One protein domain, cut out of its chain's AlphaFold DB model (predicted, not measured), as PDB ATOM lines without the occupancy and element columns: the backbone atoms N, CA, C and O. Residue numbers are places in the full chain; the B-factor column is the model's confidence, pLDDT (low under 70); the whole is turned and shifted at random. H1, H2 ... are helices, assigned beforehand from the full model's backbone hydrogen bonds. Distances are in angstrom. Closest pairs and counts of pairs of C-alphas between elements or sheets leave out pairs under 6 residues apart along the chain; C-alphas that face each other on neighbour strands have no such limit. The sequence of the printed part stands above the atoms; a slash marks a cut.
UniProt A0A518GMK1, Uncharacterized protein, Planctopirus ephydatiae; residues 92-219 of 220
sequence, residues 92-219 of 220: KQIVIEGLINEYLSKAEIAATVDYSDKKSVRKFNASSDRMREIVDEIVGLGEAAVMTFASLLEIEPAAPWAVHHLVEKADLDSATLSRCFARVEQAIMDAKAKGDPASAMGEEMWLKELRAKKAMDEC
ATOM      1  N   LYS A  92     217.938 295.682 399.867       86.31
ATOM      2  CA  LYS A  92     217.866 294.563 398.920       86.31
ATOM      3  C   LYS A  92     217.802 295.054 397.474       86.31
ATOM      4  O   LYS A  92     218.519 294.530 396.628       86.31
ATOM      5  N   GLN A  93     217.005 296.087 397.205       86.75
ATOM      6  CA  GLN A  93     216.897 296.682 395.876       86.75
ATOM      7  C   GLN A  93     218.240 297.252 395.390       86.75
ATOM      8  O   GLN A  93     218.650 296.977 394.266       86.75
ATOM      9  N   ILE A  94     218.976 297.958 396.256       88.69
ATOM     10  CA  ILE A  94     220.313 298.488 395.930       88.69
ATOM     11  C   ILE A  94     221.293 297.357 395.585       88.69
ATOM     12  O   ILE A  94     222.122 297.509 394.688       88.69
ATOM     13  N   VAL A  95     221.217 296.226 396.293       93.69
ATOM     14  CA  VAL A  95     222.063 295.058 396.005       93.69
ATOM     15  C   VAL A  95     221.722 294.461 394.638       93.69
ATOM     16  O   VAL A  95     222.632 294.239 393.842       93.69
ATOM     17  N   ILE A  96     220.433 294.264 394.337       94.06
ATOM     18  CA  ILE A  96     219.970 293.734 393.042       94.06
ATOM     19  C   ILE A  96     220.434 294.636 391.892       94.06
ATOM     20  O   ILE A  96     221.005 294.151 390.918       94.06
ATOM     21  N   GLU A  97     220.260 295.951 392.018       95.62
ATOM     22  CA  GLU A  97     220.720 296.917 391.014       95.62
ATOM     23  C   GLU A  97     222.241 296.892 390.842       95.62
ATOM     24  O   GLU A  97     222.744 296.992 389.722       95.62
ATOM     25  N   GLY A  98     222.994 296.731 391.933       97.25
ATOM     26  CA  GLY A  98     224.447 296.575 391.880       97.25
ATOM     27  C   GLY A  98     224.871 295.355 391.059       97.25
ATOM     28  O   GLY A  98     225.741 295.474 390.197       97.25
ATOM     29  N   LEU A  99     224.214 294.217 391.285       98.06
ATOM     30  CA  LEU A  99     224.463 292.968 390.565       98.06
ATOM     31  C   LEU A  99     224.085 293.066 389.084       98.06
ATOM     32  O   LEU A  99     224.868 292.663 388.227       98.06
ATOM     33  N   ILE A 100     222.931 293.659 388.768       98.12
ATOM     34  CA  ILE A 100     222.493 293.873 387.382       98.12
ATOM     35  C   ILE A 100     223.482 294.768 386.628       98.12
ATOM     36  O   ILE A 100     223.899 294.433 385.521       98.12
ATOM     37  N   ASN A 101     223.911 295.877 387.232       98.25
ATOM     38  CA  ASN A 101     224.885 296.773 386.607       98.25
ATOM     39  C   ASN A 101     226.243 296.091 386.391       98.25
ATOM     40  O   ASN A 101     226.887 296.299 385.360       98.25
ATOM     41  N   GLU A 102     226.686 295.260 387.341       98.31
ATOM     42  CA  GLU A 102     227.896 294.458 387.162       98.31
ATOM     43  C   GLU A 102     227.728 293.472 386.000       98.31
ATOM     44  O   GLU A 102     228.601 293.408 385.134       98.31
ATOM     45  N   TYR A 103     226.600 292.758 385.943       98.69
ATOM     46  CA  TYR A 103     226.292 291.795 384.890       98.69
ATOM     47  C   TYR A 103     226.329 292.436 383.503       98.69
ATOM     48  O   TYR A 103     227.019 291.939 382.615       98.69
ATOM     49  N   LEU A 104     225.663 293.584 383.336       98.44
ATOM     50  CA  LEU A 104     225.682 294.358 382.092       98.44
ATOM     51  C   LEU A 104     227.119 294.718 381.687       98.44
ATOM     52  O   LEU A 104     227.523 294.488 380.551       98.44
ATOM     53  N   SER A 105     227.939 295.187 382.633       98.25
ATOM     54  CA  SER A 105     229.352 295.476 382.360       98.25
ATOM     55  C   SER A 105     230.151 294.234 381.947       98.25
ATOM     56  O   SER A 105     231.086 294.361 381.154       98.25
ATOM     57  N   LYS A 106     229.834 293.044 382.473       98.31
ATOM     58  CA  LYS A 106     230.482 291.789 382.053       98.31
ATOM     59  C   LYS A 106     230.026 291.345 380.668       98.31
ATOM     60  O   LYS A 106     230.873 290.896 379.895       98.31
ATOM     61  N   ALA A 107     228.746 291.509 380.346       97.75
ATOM     62  CA  ALA A 107     228.199 291.195 379.031       97.75
ATOM     63  C   ALA A 107     228.853 292.039 377.925       97.75
ATOM     64  O   ALA A 107     229.227 291.503 376.887       97.75
ATOM     65  N   GLU A 108     229.103 293.325 378.178       97.44
ATOM     66  CA  GLU A 108     229.842 294.208 377.258       97.44
ATOM     67  C   GLU A 108     231.273 293.717 376.982       97.44
ATOM     68  O   GLU A 108     231.751 293.691 375.845       97.44
ATOM     69  N   ILE A 109     231.974 293.258 378.025       95.88
ATOM     70  CA  ILE A 109     233.299 292.643 377.859       95.88
ATOM     71  C   ILE A 109     233.182 291.351 377.044       95.88
ATOM     72  O   ILE A 109     234.050 291.071 376.219       95.88
ATOM     73  N   ALA A 110     232.131 290.561 377.268       94.44
ATOM     74  CA  ALA A 110     231.934 289.309 376.553       94.44
ATOM     75  C   ALA A 110     231.639 289.531 375.058       94.44
ATOM     76  O   ALA A 110     232.133 288.782 374.218       94.44
ATOM     77  N   ALA A 111     230.901 290.589 374.720       94.12
ATOM     78  CA  ALA A 111     230.542 290.942 373.348       94.12
ATOM     79  C   ALA A 111     231.727 291.427 372.495       94.12
ATOM     80  O   ALA A 111     231.666 291.392 371.269       94.12
ATOM     81  N   THR A 112     232.810 291.877 373.131       94.69
ATOM     82  CA  THR A 112     233.989 292.462 372.466       94.69
ATOM     83  C   THR A 112     235.179 291.505 372.397       94.69
ATOM     84  O   THR A 112     236.317 291.928 372.175       94.69
ATOM     85  N   VAL A 113     234.940 290.206 372.606       95.12
ATOM     86  CA  VAL A 113     235.993 289.190 372.587       95.12
ATOM     87  C   VAL A 113     236.662 289.097 371.216       95.12
ATOM     88  O   VAL A 113     236.018 289.026 370.174       95.12
ATOM     89  N   ASP A 114     237.989 289.051 371.241       94.56
ATOM     90  CA  ASP A 114     238.822 288.755 370.082       94.56
ATOM     91  C   ASP A 114     239.425 287.369 370.292       94.56
ATOM     92  O   ASP A 114     240.329 287.182 371.110       94.56
ATOM     93  N   TYR A 115     238.906 286.386 369.562       92.38
ATOM     94  CA  TYR A 115     239.345 284.998 369.678       92.38
ATOM     95  C   TYR A 115     240.773 284.759 369.168       92.38
ATOM     96  O   TYR A 115     241.346 283.707 369.452       92.38
ATOM     97  N   SER A 116     241.377 285.725 368.468       96.50
ATOM     98  CA  SER A 116     242.788 285.668 368.080       96.50
ATOM     99  C   SER A 116     243.738 286.132 369.197       96.50
ATOM    100  O   SER A 116     244.903 285.724 369.221       96.50
ATOM    101  N   ASP A 117     243.248 286.906 370.179       97.38
ATOM    102  CA  ASP A 117     244.025 287.368 371.333       97.38
ATOM    103  C   ASP A 117     243.726 286.559 372.603       97.38
ATOM    104  O   ASP A 117     242.688 286.680 373.260       97.38
ATOM    105  N   LYS A 118     244.733 285.811 373.060       97.56
ATOM    106  CA  LYS A 118     244.682 285.041 374.309       97.56
ATOM    107  C   LYS A 118     244.334 285.892 375.538       97.56
ATOM    108  O   LYS A 118     243.741 285.369 376.485       97.56
ATOM    109  N   LYS A 119     244.728 287.171 375.595       97.25
ATOM    110  CA  LYS A 119     244.367 288.052 376.724       97.25
ATOM    111  C   LYS A 119     242.889 288.427 376.671       97.25
ATOM    112  O   LYS A 119     242.256 288.434 377.725       97.25
ATOM    113  N   SER A 120     242.357 288.700 375.482       96.88
ATOM    114  CA  SER A 120     240.932 288.943 375.257       96.88
ATOM    115  C   SER A 120     240.087 287.732 375.667       96.88
ATOM    116  O   SER A 120     239.222 287.862 376.531       96.88
ATOM    117  N   VAL A 121     240.447 286.525 375.214       97.56
ATOM    118  CA  VAL A 121     239.762 285.274 375.603       97.56
ATOM    119  C   VAL A 121     239.778 285.048 377.121       97.56
ATOM    120  O   VAL A 121     238.771 284.669 377.714       97.56
ATOM    121  N   ARG A 122     240.898 285.331 377.802       97.56
ATOM    122  CA  ARG A 122     240.965 285.230 379.273       97.56
ATOM    123  C   ARG A 122     240.014 286.196 379.977       97.56
ATOM    124  O   ARG A 122     239.423 285.822 380.986       97.56
ATOM    125  N   LYS A 123     239.883 287.430 379.476       97.44
ATOM    126  CA  LYS A 123     238.934 288.412 380.023       97.44
ATOM    127  C   LYS A 123     237.494 287.978 379.780       97.44
ATOM    128  O   LYS A 123     236.692 288.073 380.700       97.44
ATOM    129  N   PHE A 124     237.198 287.476 378.584       96.94
ATOM    130  CA  PHE A 124     235.898 286.910 378.240       96.94
ATOM    131  C   PHE A 124     235.508 285.781 379.200       96.94
ATOM    132  O   PHE A 124     234.450 285.861 379.818       96.94
ATOM    133  N   ASN A 125     236.389 284.798 379.417       97.25
ATOM    134  CA  ASN A 125     236.118 283.687 380.334       97.25
ATOM    135  C   ASN A 125     235.848 284.188 381.757       97.25
ATOM    136  O   ASN A 125     234.829 283.843 382.340       97.25
ATOM    137  N   ALA A 126     236.701 285.076 382.282       97.88
ATOM    138  CA  ALA A 126     236.508 285.644 383.616       97.88
ATOM    139  C   ALA A 126     235.192 286.437 383.741       97.88
ATOM    140  O   ALA A 126     234.544 286.406 384.786       97.88
ATOM    141  N   SER A 127     234.784 287.151 382.689       97.88
ATOM    142  CA  SER A 127     233.490 287.838 382.646       97.88
ATOM    143  C   SER A 127     232.323 286.853 382.598       97.88
ATOM    144  O   SER A 127     231.360 287.043 383.332       97.88
ATOM    145  N   SER A 128     232.415 285.799 381.783       97.06
ATOM    146  CA  SER A 128     231.398 284.747 381.676       97.06
ATOM    147  C   SER A 128     231.211 284.000 382.999       97.06
ATOM    148  O   SER A 128     230.083 283.837 383.458       97.06
ATOM    149  N   ASP A 129     232.307 283.642 383.669       97.88
ATOM    150  CA  ASP A 129     232.268 283.004 384.986       97.88
ATOM    151  C   ASP A 129     231.598 283.917 386.016       97.88
ATOM    152  O   ASP A 129     230.666 283.499 386.705       97.88
ATOM    153  N   ARG A 130     231.973 285.203 386.044       98.19
ATOM    154  CA  ARG A 130     231.349 286.166 386.955       98.19
ATOM    155  C   ARG A 130     229.865 286.388 386.653       98.19
ATOM    156  O   ARG A 130     229.083 286.549 387.583       98.19
ATOM    157  N   MET A 131     229.450 286.373 385.385       98.44
ATOM    158  CA  MET A 131     228.028 286.453 385.023       98.44
ATOM    159  C   MET A 131     227.227 285.298 385.629       98.44
ATOM    160  O   MET A 131     226.151 285.537 386.173       98.44
ATOM    161  N   ARG A 132     227.759 284.068 385.604       97.88
ATOM    162  CA  ARG A 132     227.104 282.902 386.218       97.88
ATOM    163  C   ARG A 132     226.986 283.036 387.735       97.88
ATOM    164  O   ARG A 132     225.916 282.762 388.269       97.88
ATOM    165  N   GLU A 133     228.048 283.488 388.401       98.12
ATOM    166  CA  GLU A 133     228.037 283.744 389.849       98.12
ATOM    167  C   GLU A 133     226.998 284.804 390.231       98.12
ATOM    168  O   GLU A 133     226.261 284.627 391.195       98.12
ATOM    169  N   ILE A 134     226.896 285.889 389.454       98.50
ATOM    170  CA  ILE A 134     225.889 286.929 389.685       98.50
ATOM    171  C   ILE A 134     224.478 286.341 389.609       98.50
ATOM    172  O   ILE A 134     223.634 286.691 390.431       98.50
ATOM    173  N   VAL A 135     224.206 285.442 388.659       98.06
ATOM    174  CA  VAL A 135     222.888 284.795 388.571       98.06
ATOM    175  C   VAL A 135     222.624 283.913 389.793       98.06
ATOM    176  O   VAL A 135     221.519 283.958 390.323       98.06
ATOM    177  N   ASP A 136     223.623 283.189 390.305       97.94
ATOM    178  CA  ASP A 136     223.484 282.434 391.560       97.94
ATOM    179  C   ASP A 136     223.168 283.354 392.753       97.94
ATOM    180  O   ASP A 136     222.291 283.051 393.565       97.94
ATOM    181  N   GLU A 137     223.827 284.515 392.836       97.56
ATOM    182  CA  GLU A 137     223.531 285.532 393.851       97.56
ATOM    183  C   GLU A 137     222.098 286.077 393.707       97.56
ATOM    184  O   GLU A 137     221.379 286.192 394.701       97.56
ATOM    185  N   ILE A 138     221.647 286.358 392.480       97.50
ATOM    186  CA  ILE A 138     220.279 286.815 392.185       97.50
ATOM    187  C   ILE A 138     219.242 285.761 392.583       97.50
ATOM    188  O   ILE A 138     218.256 286.099 393.239       97.50
ATOM    189  N   VAL A 139     219.467 284.490 392.241       96.44
ATOM    190  CA  VAL A 139     218.588 283.377 392.633       96.44
ATOM    191  C   VAL A 139     218.529 283.255 394.156       96.44
ATOM    192  O   VAL A 139     217.441 283.130 394.720       96.44
ATOM    193  N   GLY A 140     219.664 283.400 394.846       93.50
ATOM    194  CA  GLY A 140     219.731 283.409 396.311       93.50
ATOM    195  C   GLY A 140     218.961 284.561 396.976       93.50
ATOM    196  O   GLY A 140     218.542 284.442 398.128       93.50
ATOM    197  N   LEU A 141     218.720 285.665 396.261       92.44
ATOM    198  CA  LEU A 141     217.878 286.773 396.725       92.44
ATOM    199  C   LEU A 141     216.374 286.498 396.536       92.44
ATOM    200  O   LEU A 141     215.553 287.237 397.089       92.44
ATOM    201  N   GLY A 142     215.999 285.435 395.826       91.56
ATOM    202  CA  GLY A 142     214.627 284.956 395.665       91.56
ATOM    203  C   GLY A 142     213.890 285.521 394.449       91.56
ATOM    204  O   GLY A 142     214.388 286.379 393.723       91.56
ATOM    205  N   GLU A 143     212.658 285.051 394.260       92.69
ATOM    206  CA  GLU A 143     211.843 285.235 393.047       92.69
ATOM    207  C   GLU A 143     211.755 286.689 392.555       92.69
ATOM    208  O   GLU A 143     211.985 286.964 391.383       92.69
ATOM    209  N   ALA A 144     211.524 287.659 393.445       91.12
ATOM    210  CA  ALA A 144     211.442 289.070 393.052       91.12
ATOM    211  C   ALA A 144     212.740 289.598 392.397       91.12
ATOM    212  O   ALA A 144     212.688 290.447 391.504       91.12
ATOM    213  N   ALA A 145     213.904 289.096 392.822       94.62
ATOM    214  CA  ALA A 145     215.186 289.457 392.224       94.62
ATOM    215  C   ALA A 145     215.353 288.804 390.845       94.62
ATOM    216  O   ALA A 145     215.760 289.484 389.907       94.62
ATOM    217  N   VAL A 146     214.959 287.533 390.707       96.62
ATOM    218  CA  VAL A 146     214.931 286.810 389.423       96.62
ATOM    219  C   VAL A 146     214.034 287.532 388.415       96.62
ATOM    220  O   VAL A 146     214.458 287.786 387.291       96.62
ATOM    221  N   MET A 147     212.843 287.965 388.831       94.44
ATOM    222  CA  MET A 147     211.922 288.717 387.973       94.44
ATOM    223  C   MET A 147     212.476 290.080 387.564       94.44
ATOM    224  O   MET A 147     212.306 290.504 386.421       94.44
ATOM    225  N   THR A 148     213.183 290.758 388.470       95.12
ATOM    226  CA  THR A 148     213.885 292.006 388.140       95.12
ATOM    227  C   THR A 148     214.995 291.742 387.122       95.12
ATOM    228  O   THR A 148     215.129 292.474 386.144       95.12
ATOM    229  N   PHE A 149     215.759 290.664 387.301       97.50
ATOM    230  CA  PHE A 149     216.822 290.257 386.384       97.50
ATOM    231  C   PHE A 149     216.287 289.829 385.008       97.50
ATOM    232  O   PHE A 149     216.911 290.120 383.992       97.50
ATOM    233  N   ALA A 150     215.091 289.240 384.930       96.88
ATOM    234  CA  ALA A 150     214.425 288.884 383.671       96.88
ATOM    235  C   ALA A 150     214.057 290.093 382.782       96.88
ATOM    236  O   ALA A 150     213.633 289.921 381.635       96.88
ATOM    237  N   SER A 151     214.225 291.327 383.269       95.38
ATOM    238  CA  SER A 151     214.192 292.524 382.414       95.38
ATOM    239  C   SER A 151     215.369 292.583 381.429       95.38
ATOM    240  O   SER A 151     215.238 293.181 380.364       95.38
ATOM    241  N   LEU A 152     216.485 291.904 381.727       97.12
ATOM    242  CA  LEU A 152     217.674 291.873 380.869       97.12
ATOM    243  C   LEU A 152     217.480 291.089 379.567       97.12
ATOM    244  O   LEU A 152     218.302 291.214 378.666       97.12
ATOM    245  N   LEU A 153     216.393 290.323 379.442       96.25
ATOM    246  CA  LEU A 153     216.051 289.590 378.217       96.25
ATOM    247  C   LEU A 153     215.855 290.507 376.998       96.25
ATOM    248  O   LEU A 153     215.947 290.037 375.870       96.25
ATOM    249  N   GLU A 154     215.630 291.802 377.225       94.06
ATOM    250  CA  GLU A 154     215.413 292.804 376.176       94.06
ATOM    251  C   GLU A 154     216.613 293.758 375.996       94.06
ATOM    252  O   GLU A 154     216.508 294.754 375.281       94.06
ATOM    253  N   ILE A 155     217.739 293.518 376.683       95.56
ATOM    254  CA  ILE A 155     218.873 294.453 376.730       95.56
ATOM    255  C   ILE A 155     220.114 293.814 376.113       95.56
ATOM    256  O   ILE A 155     220.737 292.932 376.699       95.56
ATOM    257  N   GLU A 156     220.522 294.305 374.946       94.69
ATOM    258  CA  GLU A 156     221.798 293.930 374.332       94.69
ATOM    259  C   GLU A 156     222.993 294.627 375.001       94.69
ATOM    260  O   GLU A 156     222.848 295.760 375.464       94.69
ATOM    261  N   PRO A 157     224.179 293.986 375.035       94.88
ATOM    262  CA  PRO A 157     224.477 292.627 374.559       94.88
ATOM    263  C   PRO A 157     224.199 291.525 375.605       94.88
ATOM    264  O   PRO A 157     224.660 290.393 375.472       94.88
ATOM    265  N   ALA A 158     223.505 291.851 376.699       96.94
ATOM    266  CA  ALA A 158     223.295 290.945 377.827       96.94
ATOM    267  C   ALA A 158     222.222 289.878 377.578       96.94
ATOM    268  O   ALA A 158     222.301 288.801 378.171       96.94
ATOM    269  N   ALA A 159     221.240 290.159 376.724       95.56
ATOM    270  CA  ALA A 159     220.064 289.324 376.538       95.56
ATOM    271  C   ALA A 159     220.374 287.863 376.164       95.56
ATOM    272  O   ALA A 159     219.836 286.989 376.847       95.56
ATOM    273  N   PRO A 160     221.260 287.552 375.189       92.50
ATOM    274  CA  PRO A 160     221.591 286.161 374.868       92.50
ATOM    275  C   PRO A 160     222.120 285.401 376.091       92.50
ATOM    276  O   PRO A 160     221.636 284.328 376.433       92.50
ATOM    277  N   TRP A 161     223.033 286.018 376.846       95.38
ATOM    278  CA  TRP A 161     223.595 285.436 378.067       95.38
ATOM    279  C   TRP A 161     222.555 285.256 379.169       95.38
ATOM    280  O   TRP A 161     222.532 284.233 379.852       95.38
ATOM    281  N   ALA A 162     221.714 286.273 379.373       97.31
ATOM    282  CA  ALA A 162     220.707 286.275 380.425       97.31
ATOM    283  C   ALA A 162     219.709 285.127 380.245       97.31
ATOM    284  O   ALA A 162     219.346 284.499 381.237       97.31
ATOM    285  N   VAL A 163     219.326 284.812 379.001       96.31
ATOM    286  CA  VAL A 163     218.448 283.674 378.703       96.31
ATOM    287  C   VAL A 163     219.055 282.364 379.192       96.31
ATOM    288  O   VAL A 163     218.418 281.663 379.980       96.31
ATOM    289  N   HIS A 164     220.279 282.041 378.761       95.12
ATOM    290  CA  HIS A 164     220.916 280.776 379.133       95.12
ATOM    291  C   HIS A 164     221.050 280.651 380.648       95.12
ATOM    292  O   HIS A 164     220.630 279.655 381.235       95.12
ATOM    293  N   HIS A 165     221.567 281.692 381.302       96.69
ATOM    294  CA  HIS A 165     221.803 281.645 382.739       96.69
ATOM    295  C   HIS A 165     220.506 281.544 383.551       96.69
ATOM    296  O   HIS A 165     220.469 280.788 384.520       96.69
ATOM    297  N   LEU A 166     219.442 282.264 383.173       96.25
ATOM    298  CA  LEU A 166     218.151 282.176 383.863       96.25
ATOM    299  C   LEU A 166     217.562 280.773 383.758       96.25
ATOM    300  O   LEU A 166     217.175 280.191 384.765       96.25
ATOM    301  N   VAL A 167     217.533 280.220 382.551       95.19
ATOM    302  CA  VAL A 167     216.964 278.897 382.289       95.19
ATOM    303  C   VAL A 167     217.728 277.783 383.011       95.19
ATOM    304  O   VAL A 167     217.127 276.800 383.449       95.19
ATOM    305  N   GLU A 168     219.050 277.910 383.120       92.69
ATOM    306  CA  GLU A 168     219.902 276.894 383.738       92.69
ATOM    307  C   GLU A 168     219.909 276.952 385.268       92.69
ATOM    308  O   GLU A 168     220.114 275.917 385.907       92.69
ATOM    309  N   LYS A 169     219.724 278.141 385.857       94.38
ATOM    310  CA  LYS A 169     219.973 278.372 387.290       94.38
ATOM    311  C   LYS A 169     218.747 278.752 388.105       94.38
ATOM    312  O   LYS A 169     218.752 278.523 389.313       94.38
ATOM    313  N   ALA A 170     217.732 279.350 387.493       93.94
ATOM    314  CA  ALA A 170     216.557 279.827 388.205       93.94
ATOM    315  C   ALA A 170     215.368 278.879 388.018       93.94
ATOM    316  O   ALA A 170     215.181 278.281 386.957       93.94
ATOM    317  N   ASP A 171     214.540 278.783 389.055       91.00
ATOM    318  CA  ASP A 171     213.178 278.290 388.896       91.00
ATOM    319  C   ASP A 171     212.327 279.434 388.339       91.00
ATOM    320  O   ASP A 171     212.313 280.534 388.897       91.00
ATOM    321  N   LEU A 172     211.707 279.203 387.183       92.75
ATOM    322  CA  LEU A 172     211.036 280.236 386.405       92.75
ATOM    323  C   LEU A 172     209.557 279.913 386.288       92.75
ATOM    324  O   LEU A 172     209.177 278.791 385.950       92.75
ATOM    325  N   ASP A 173     208.724 280.934 386.466       91.56
ATOM    326  CA  ASP A 173     207.325 280.827 386.096       91.56
ATOM    327  C   ASP A 173     207.180 280.580 384.577       91.56
ATOM    328  O   ASP A 173     208.055 280.904 383.762       91.56
ATOM    329  N   SER A 174     206.039 280.011 384.187       90.44
ATOM    330  CA  SER A 174     205.762 279.663 382.788       90.44
ATOM    331  C   SER A 174     205.851 280.845 381.810       90.44
ATOM    332  O   SER A 174     206.262 280.658 380.661       90.44
ATOM    333  N   ALA A 175     205.507 282.063 382.238       92.62
ATOM    334  CA  ALA A 175     205.544 283.249 381.391       92.62
ATOM    335  C   ALA A 175     206.989 283.717 381.170       92.62
ATOM    336  O   ALA A 175     207.384 283.992 380.036       92.62
ATOM    337  N   THR A 176     207.803 283.742 382.224       93.25
ATOM    338  CA  THR A 176     209.225 284.089 382.149       93.25
ATOM    339  C   THR A 176     210.007 283.060 381.334       93.25
ATOM    340  O   THR A 176     210.815 283.434 380.480       93.25
ATOM    341  N   LEU A 177     209.720 281.768 381.510       93.00
ATOM    342  CA  LEU A 177     210.316 280.708 380.697       93.00
ATOM    343  C   LEU A 177     209.934 280.837 379.212       93.00
ATOM    344  O   LEU A 177     210.792 280.708 378.338       93.00
ATOM    345  N   SER A 178     208.672 281.163 378.914       92.69
ATOM    346  CA  SER A 178     208.217 281.398 377.535       92.69
ATOM    347  C   SER A 178     208.945 282.576 376.882       92.69
ATOM    348  O   SER A 178     209.349 282.485 375.723       92.69
ATOM    349  N   ARG A 179     209.181 283.663 377.632       94.50
ATOM    350  CA  ARG A 179     209.986 284.805 377.161       94.50
ATOM    351  C   ARG A 179     211.427 284.402 376.847       94.50
ATOM    352  O   ARG A 179     211.967 284.836 375.834       94.50
ATOM    353  N   CYS A 180     212.031 283.543 377.670       94.44
ATOM    354  CA  CYS A 180     213.370 283.011 377.415       94.44
ATOM    355  C   CYS A 180     213.423 282.230 376.090       94.44
ATOM    356  O   CYS A 180     214.300 282.480 375.265       94.44
ATOM    357  N   PHE A 181     212.458 281.340 375.842       93.00
ATOM    358  CA  PHE A 181     212.395 280.593 374.581       93.00
ATOM    359  C   PHE A 181     212.197 281.495 373.366       93.00
ATOM    360  O   PHE A 181     212.928 281.350 372.389       93.00
ATOM    361  N   ALA A 182     211.274 282.455 373.444       93.38
ATOM    362  CA  ALA A 182     211.058 283.417 372.368       93.38
ATOM    363  C   ALA A 182     212.341 284.200 372.048       93.38
ATOM    364  O   ALA A 182     212.661 284.436 370.883       93.38
ATOM    365  N   ARG A 183     213.123 284.556 373.075       94.25
ATOM    366  CA  ARG A 183     214.386 285.273 372.888       94.25
ATOM    367  C   ARG A 183     215.451 284.422 372.190       94.25
ATOM    368  O   ARG A 183     216.150 284.961 371.332       94.25
ATOM    369  N   VAL A 184     215.557 283.130 372.505       94.69
ATOM    370  CA  VAL A 184     216.462 282.192 371.801       94.69
ATOM    371  C   VAL A 184     216.021 281.986 370.356       94.69
ATOM    372  O   VAL A 184     216.840 282.065 369.445       94.69
ATOM    373  N   GLU A 185     214.723 281.802 370.116       94.12
ATOM    374  CA  GLU A 185     214.177 281.691 368.758       94.12
ATOM    375  C   GLU A 185     214.480 282.949 367.927       94.12
ATOM    376  O   GLU A 185     214.902 282.841 366.772       94.12
ATOM    377  N   GLN A 186     214.375 284.137 368.529       93.44
ATOM    378  CA  GLN A 186     214.795 285.385 367.892       93.44
ATOM    379  C   GLN A 186     216.300 285.407 367.591       93.44
ATOM    380  O   GLN A 186     216.690 285.784 366.489       93.44
ATOM    381  N   ALA A 187     217.151 284.961 368.522       91.94
ATOM    382  CA  ALA A 187     218.598 284.894 368.301       91.94
ATOM    383  C   ALA A 187     218.964 283.970 367.124       91.94
ATOM    384  O   ALA A 187     219.809 284.330 366.302       91.94
ATOM    385  N   ILE A 188     218.279 282.828 366.985       94.69
ATOM    386  CA  ILE A 188     218.437 281.907 365.847       94.69
ATOM    387  C   ILE A 188     218.093 282.611 364.530       94.69
ATOM    388  O   ILE A 188     218.843 282.512 363.555       94.69
ATOM    389  N   MET A 189     216.959 283.317 364.482       94.19
ATOM    390  CA  MET A 189     216.534 284.047 363.285       94.19
ATOM    391  C   MET A 189     217.521 285.160 362.919       94.19
ATOM    392  O   MET A 189     217.910 285.272 361.755       94.19
ATOM    393  N   ASP A 190     217.981 285.929 363.906       93.38
ATOM    394  CA  ASP A 190     218.942 287.013 363.707       93.38
ATOM    395  C   ASP A 190     220.289 286.492 363.193       93.38
ATOM    396  O   ASP A 190     220.876 287.079 362.282       93.38
ATOM    397  N   ALA A 191     220.777 285.377 363.743       92.69
ATOM    398  CA  ALA A 191     222.017 284.742 363.307       92.69
ATOM    399  C   ALA A 191     221.916 284.258 361.849       92.69
ATOM    400  O   ALA A 191     222.792 284.553 361.032       92.69
ATOM    401  N   LYS A 192     220.798 283.620 361.472       93.88
ATOM    402  CA  LYS A 192     220.533 283.222 360.077       93.88
ATOM    403  C   LYS A 192     220.489 284.424 359.138       93.88
ATOM    404  O   LYS A 192     221.103 284.384 358.074       93.88
ATOM    405  N   ALA A 193     219.808 285.499 359.535       95.19
ATOM    406  CA  ALA A 193     219.704 286.721 358.738       95.19
ATOM    407  C   ALA A 193     221.063 287.414 358.534       95.19
ATOM    408  O   ALA A 193     221.310 287.989 357.476       95.19
ATOM    409  N   LYS A 194     221.963 287.328 359.522       94.19
ATOM    410  CA  LYS A 194     223.331 287.869 359.454       94.19
ATOM    411  C   LYS A 194     224.313 286.973 358.692       94.19
ATOM    412  O   LYS A 194     225.464 287.365 358.519       94.19
ATOM    413  N   GLY A 195     223.886 285.795 358.236       94.50
ATOM    414  CA  GLY A 195     224.776 284.830 357.593       94.50
ATOM    415  C   GLY A 195     225.744 284.158 358.570       94.50
ATOM    416  O   GLY A 195     226.830 283.758 358.158       94.50
ATOM    417  N   ASP A 196     225.354 284.021 359.840       92.50
ATOM    418  CA  ASP A 196     226.087 283.289 360.878       92.50
ATOM    419  C   ASP A 196     225.377 281.957 361.212       92.50
ATOM    420  O   ASP A 196     224.686 281.827 362.230       92.50
ATOM    421  N   PRO A 197     225.494 280.940 360.335       90.06
ATOM    422  CA  PRO A 197     224.830 279.656 360.534       90.06
ATOM    423  C   PRO A 197     225.409 278.865 361.712       90.06
ATOM    424  O   PRO A 197     224.721 277.996 362.243       90.06
ATOM    425  N   ALA A 198     226.652 279.143 362.122       91.25
ATOM    426  CA  ALA A 198     227.295 278.452 363.233       91.25
ATOM    427  C   ALA A 198     226.636 278.833 364.563       91.25
ATOM    428  O   ALA A 198     226.239 277.945 365.319       91.25
ATOM    429  N   SER A 199     226.437 280.133 364.807       89.44
ATOM    430  CA  SER A 199     225.715 280.601 365.996       89.44
ATOM    431  C   SER A 199     224.263 280.121 365.997       89.44
ATOM    432  O   SER A 199     223.790 279.609 367.008       89.44
ATOM    433  N   ALA A 200     223.573 280.186 364.851       93.75
ATOM    434  CA  ALA A 200     222.199 279.688 364.739       93.75
ATOM    435  C   ALA A 200     222.084 278.195 365.097       93.75
ATOM    436  O   ALA A 200     221.183 277.802 365.833       93.75
ATOM    437  N   MET A 201     223.008 277.366 364.603       95.06
ATOM    438  CA  MET A 201     223.034 275.932 364.899       95.06
ATOM    439  C   MET A 201     223.320 275.657 366.380       95.06
ATOM    440  O   MET A 201     222.702 274.764 366.959       95.06
ATOM    441  N   GLY A 202     224.225 276.422 366.999       93.00
ATOM    442  CA  GLY A 202     224.524 276.304 368.429       93.00
ATOM    443  C   GLY A 202     223.288 276.534 369.300       93.00
ATOM    444  O   GLY A 202     222.977 275.711 370.162       93.00
ATOM    445  N   GLU A 203     222.532 277.592 369.010       94.56
ATOM    446  CA  GLU A 203     221.279 277.904 369.706       94.56
ATOM    447  C   GLU A 203     220.193 276.839 369.476       94.56
ATOM    448  O   GLU A 203     219.505 276.424 370.410       94.56
ATOM    449  N   GLU A 204     220.057 276.333 368.245       94.81
ATOM    450  CA  GLU A 204     219.117 275.250 367.923       94.81
ATOM    451  C   GLU A 204     219.431 273.961 368.694       94.81
ATOM    452  O   GLU A 204     218.522 273.295 369.202       94.81
ATOM    453  N   MET A 205     220.717 273.609 368.794       95.00
ATOM    454  CA  MET A 205     221.171 272.449 369.559       95.00
ATOM    455  C   MET A 205     220.868 272.619 371.047       95.00
ATOM    456  O   MET A 205     220.250 271.732 371.641       95.00
ATOM    457  N   TRP A 206     221.222 273.769 371.625       94.50
ATOM    458  CA  TRP A 206     220.954 274.060 373.032       94.50
ATOM    459  C   TRP A 206     219.451 274.015 373.348       94.50
ATOM    460  O   TRP A 206     219.033 273.347 374.296       94.50
ATOM    461  N   LEU A 207     218.607 274.624 372.506       92.50
ATOM    462  CA  LEU A 207     217.152 274.619 372.682       92.50
ATOM    463  C   LEU A 207     216.563 273.200 372.618       92.50
ATOM    464  O   LEU A 207     215.653 272.861 373.382       92.50
ATOM    465  N   LYS A 208     217.083 272.353 371.723       92.06
ATOM    466  CA  LYS A 208     216.668 270.950 371.601       92.06
ATOM    467  C   LYS A 208     217.029 270.143 372.850       92.06
ATOM    468  O   LYS A 208     216.180 269.411 373.359       92.06
ATOM    469  N   GLU A 209     218.261 270.273 373.339       91.31
ATOM    470  CA  GLU A 209     218.732 269.581 374.546       91.31
ATOM    471  C   GLU A 209     217.940 270.003 375.783       91.31
ATOM    472  O   GLU A 209     217.504 269.164 376.574       91.31
ATOM    473  N   LEU A 210     217.678 271.300 375.910       88.88
ATOM    474  CA  LEU A 210     216.907 271.856 377.006       88.88
ATOM    475  C   LEU A 210     215.463 271.336 377.035       88.88
ATOM    476  O   LEU A 210     214.982 270.917 378.089       88.88
ATOM    477  N   ARG A 211     214.776 271.323 375.883       86.12
ATOM    478  CA  ARG A 211     213.414 270.770 375.765       86.12
ATOM    479  C   ARG A 211     213.385 269.282 376.118       86.12
ATOM    480  O   ARG A 211     212.489 268.846 376.836       86.12
ATOM    481  N   ALA A 212     214.382 268.516 375.671       87.62
ATOM    482  CA  ALA A 212     214.499 267.100 376.012       87.62
ATOM    483  C   ALA A 212     214.709 266.884 377.521       87.62
ATOM    484  O   ALA A 212     214.057 266.024 378.109       87.62
ATOM    485  N   LYS A 213     215.567 267.691 378.159       84.94
ATOM    486  CA  LYS A 213     215.806 267.638 379.607       84.94
ATOM    487  C   LYS A 213     214.525 267.914 380.400       84.94
ATOM    488  O   LYS A 213     214.185 267.137 381.283       84.94
ATOM    489  N   LYS A 214     213.784 268.967 380.041       80.25
ATOM    490  CA  LYS A 214     212.525 269.329 380.714       80.25
ATOM    491  C   LYS A 214     211.449 268.248 380.564       80.25
ATOM    492  O   LYS A 214     210.826 267.889 381.555       80.25
ATOM    493  N   ALA A 215     211.305 267.650 379.379       79.94
ATOM    494  CA  ALA A 215     210.371 266.539 379.171       79.94
ATOM    495  C   ALA A 215     210.696 265.302 380.036       79.94
ATOM    496  O   ALA A 215     209.794 264.578 380.449       79.94
ATOM    497  N   MET A 216     211.979 265.053 380.332       77.31
ATOM    498  CA  MET A 216     212.381 263.974 381.245       77.31
ATOM    499  C   MET A 216     212.105 264.293 382.716       77.31
ATOM    500  O   MET A 216     211.884 263.368 383.495       77.31
ATOM    501  N   ASP A 217     212.148 265.567 383.103       76.94
ATOM    502  CA  ASP A 217     211.867 265.994 384.475       76.94
ATOM    503  C   ASP A 217     210.357 265.965 384.782       76.94
ATOM    504  O   ASP A 217     209.981 265.649 385.901       76.94
ATOM    505  N   GLU A 218     209.494 266.192 383.785       68.19
ATOM    506  CA  GLU A 218     208.026 266.093 383.913       68.19
ATOM    507  C   GLU A 218     207.492 264.645 383.970       68.19
ATOM    508  O   GLU A 218     206.341 264.419 384.338       68.19
ATOM    509  N   CYS A 219     208.308 263.653 383.597       56.41
ATOM    510  CA  CYS A 219     207.927 262.235 383.577       56.41
ATOM    511  C   CYS A 219     208.330 261.471 384.858       56.41
ATOM    512  O   CYS A 219     208.011 260.287 384.991       56.41
TER     513      CYS A 219
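This is residues 92 to 219 of the 220 residues of an uncharacterized protein of Planctopirus ephydatiae (UniProt A0A518GMK1). Three helical hairpins are stacked as layers: the long pair H1 and H2 on one side, the shorter pair H3 and H4 in the middle, and the long pair H5 and H6 on the other side. The end of H6 and the two residues after it, residues 212 to 219, stick out from the stack. The printed part has 128 residues with six named helices, H1 to H6 in chain order, and no named strand; the class is all helix, and H1 to H5 form an up-and-down bundle, each helix running against the one before it. It is compact, with a radius of gyration of the C-alphas of 15.1 A and spans of 40 by 37 by 22 A.

H2, residues 118 to 140, is the longest helix, and H1, residues 92 to 111, touches it at a shallow tilt of 25 degrees, opposite ways; the closest C-alphas, of Ala 110 and Phe 124, are 4.9 A apart. H3, residues 143 to 154, touches H2 with residues 145 to 149 alone, at a steep tilt of 39 degrees, the closest C-alphas being those of Ala 145 and Ile 138, 5.7 A apart. H4, residues 159 to 169, touches residues 132 to 139 of H2 alone; the closest C-alphas are those of His 165 and Arg 132, 6.5 A apart. H3 and H4 form a hairpin at a shallow tilt of 31 degrees, with the C-alphas of Leu 153 and Ala 159 closest at 4.4 A. H5, residues 174 to 193, touches H4 at a steep tilt of 42 degrees, opposite ways, the C-alphas of Cys 180 and Val 163 being closest at 5.3 A. H6, residues 197 to 217, forms a hairpin with H5 at a shallow tilt of 24 degrees; their closest C-alphas, of Ala 200 and Ile 188, are 4.5 A apart. H1 and H2 are both apart from H5 and H6. In H1, H2, H5 and H6 every O i to N i+4 pair is within hydrogen-bond range; in H3 4 of 8 are, and in H4 6 of 7.

H2 measures 33.3 A from first to last C-alpha, H6 30.5 A, H1 28.8 A, H5 28.7 A, H3 18.8 A and H4 15.3 A. H1 begins at C-alpha 92, (217.866, 294.563, 398.920), and H6 ends at C-alpha 217, (211.867, 265.994, 384.475).

The two C-alphas farthest apart are those of Asp 117 and Cys 219, at 45.7 A. The printed part has no cut. The link from H1 to H2 is short, and the other four links are tight. The mean pLDDT of the printed part is 93.7; residues 218 to 219 are under 70.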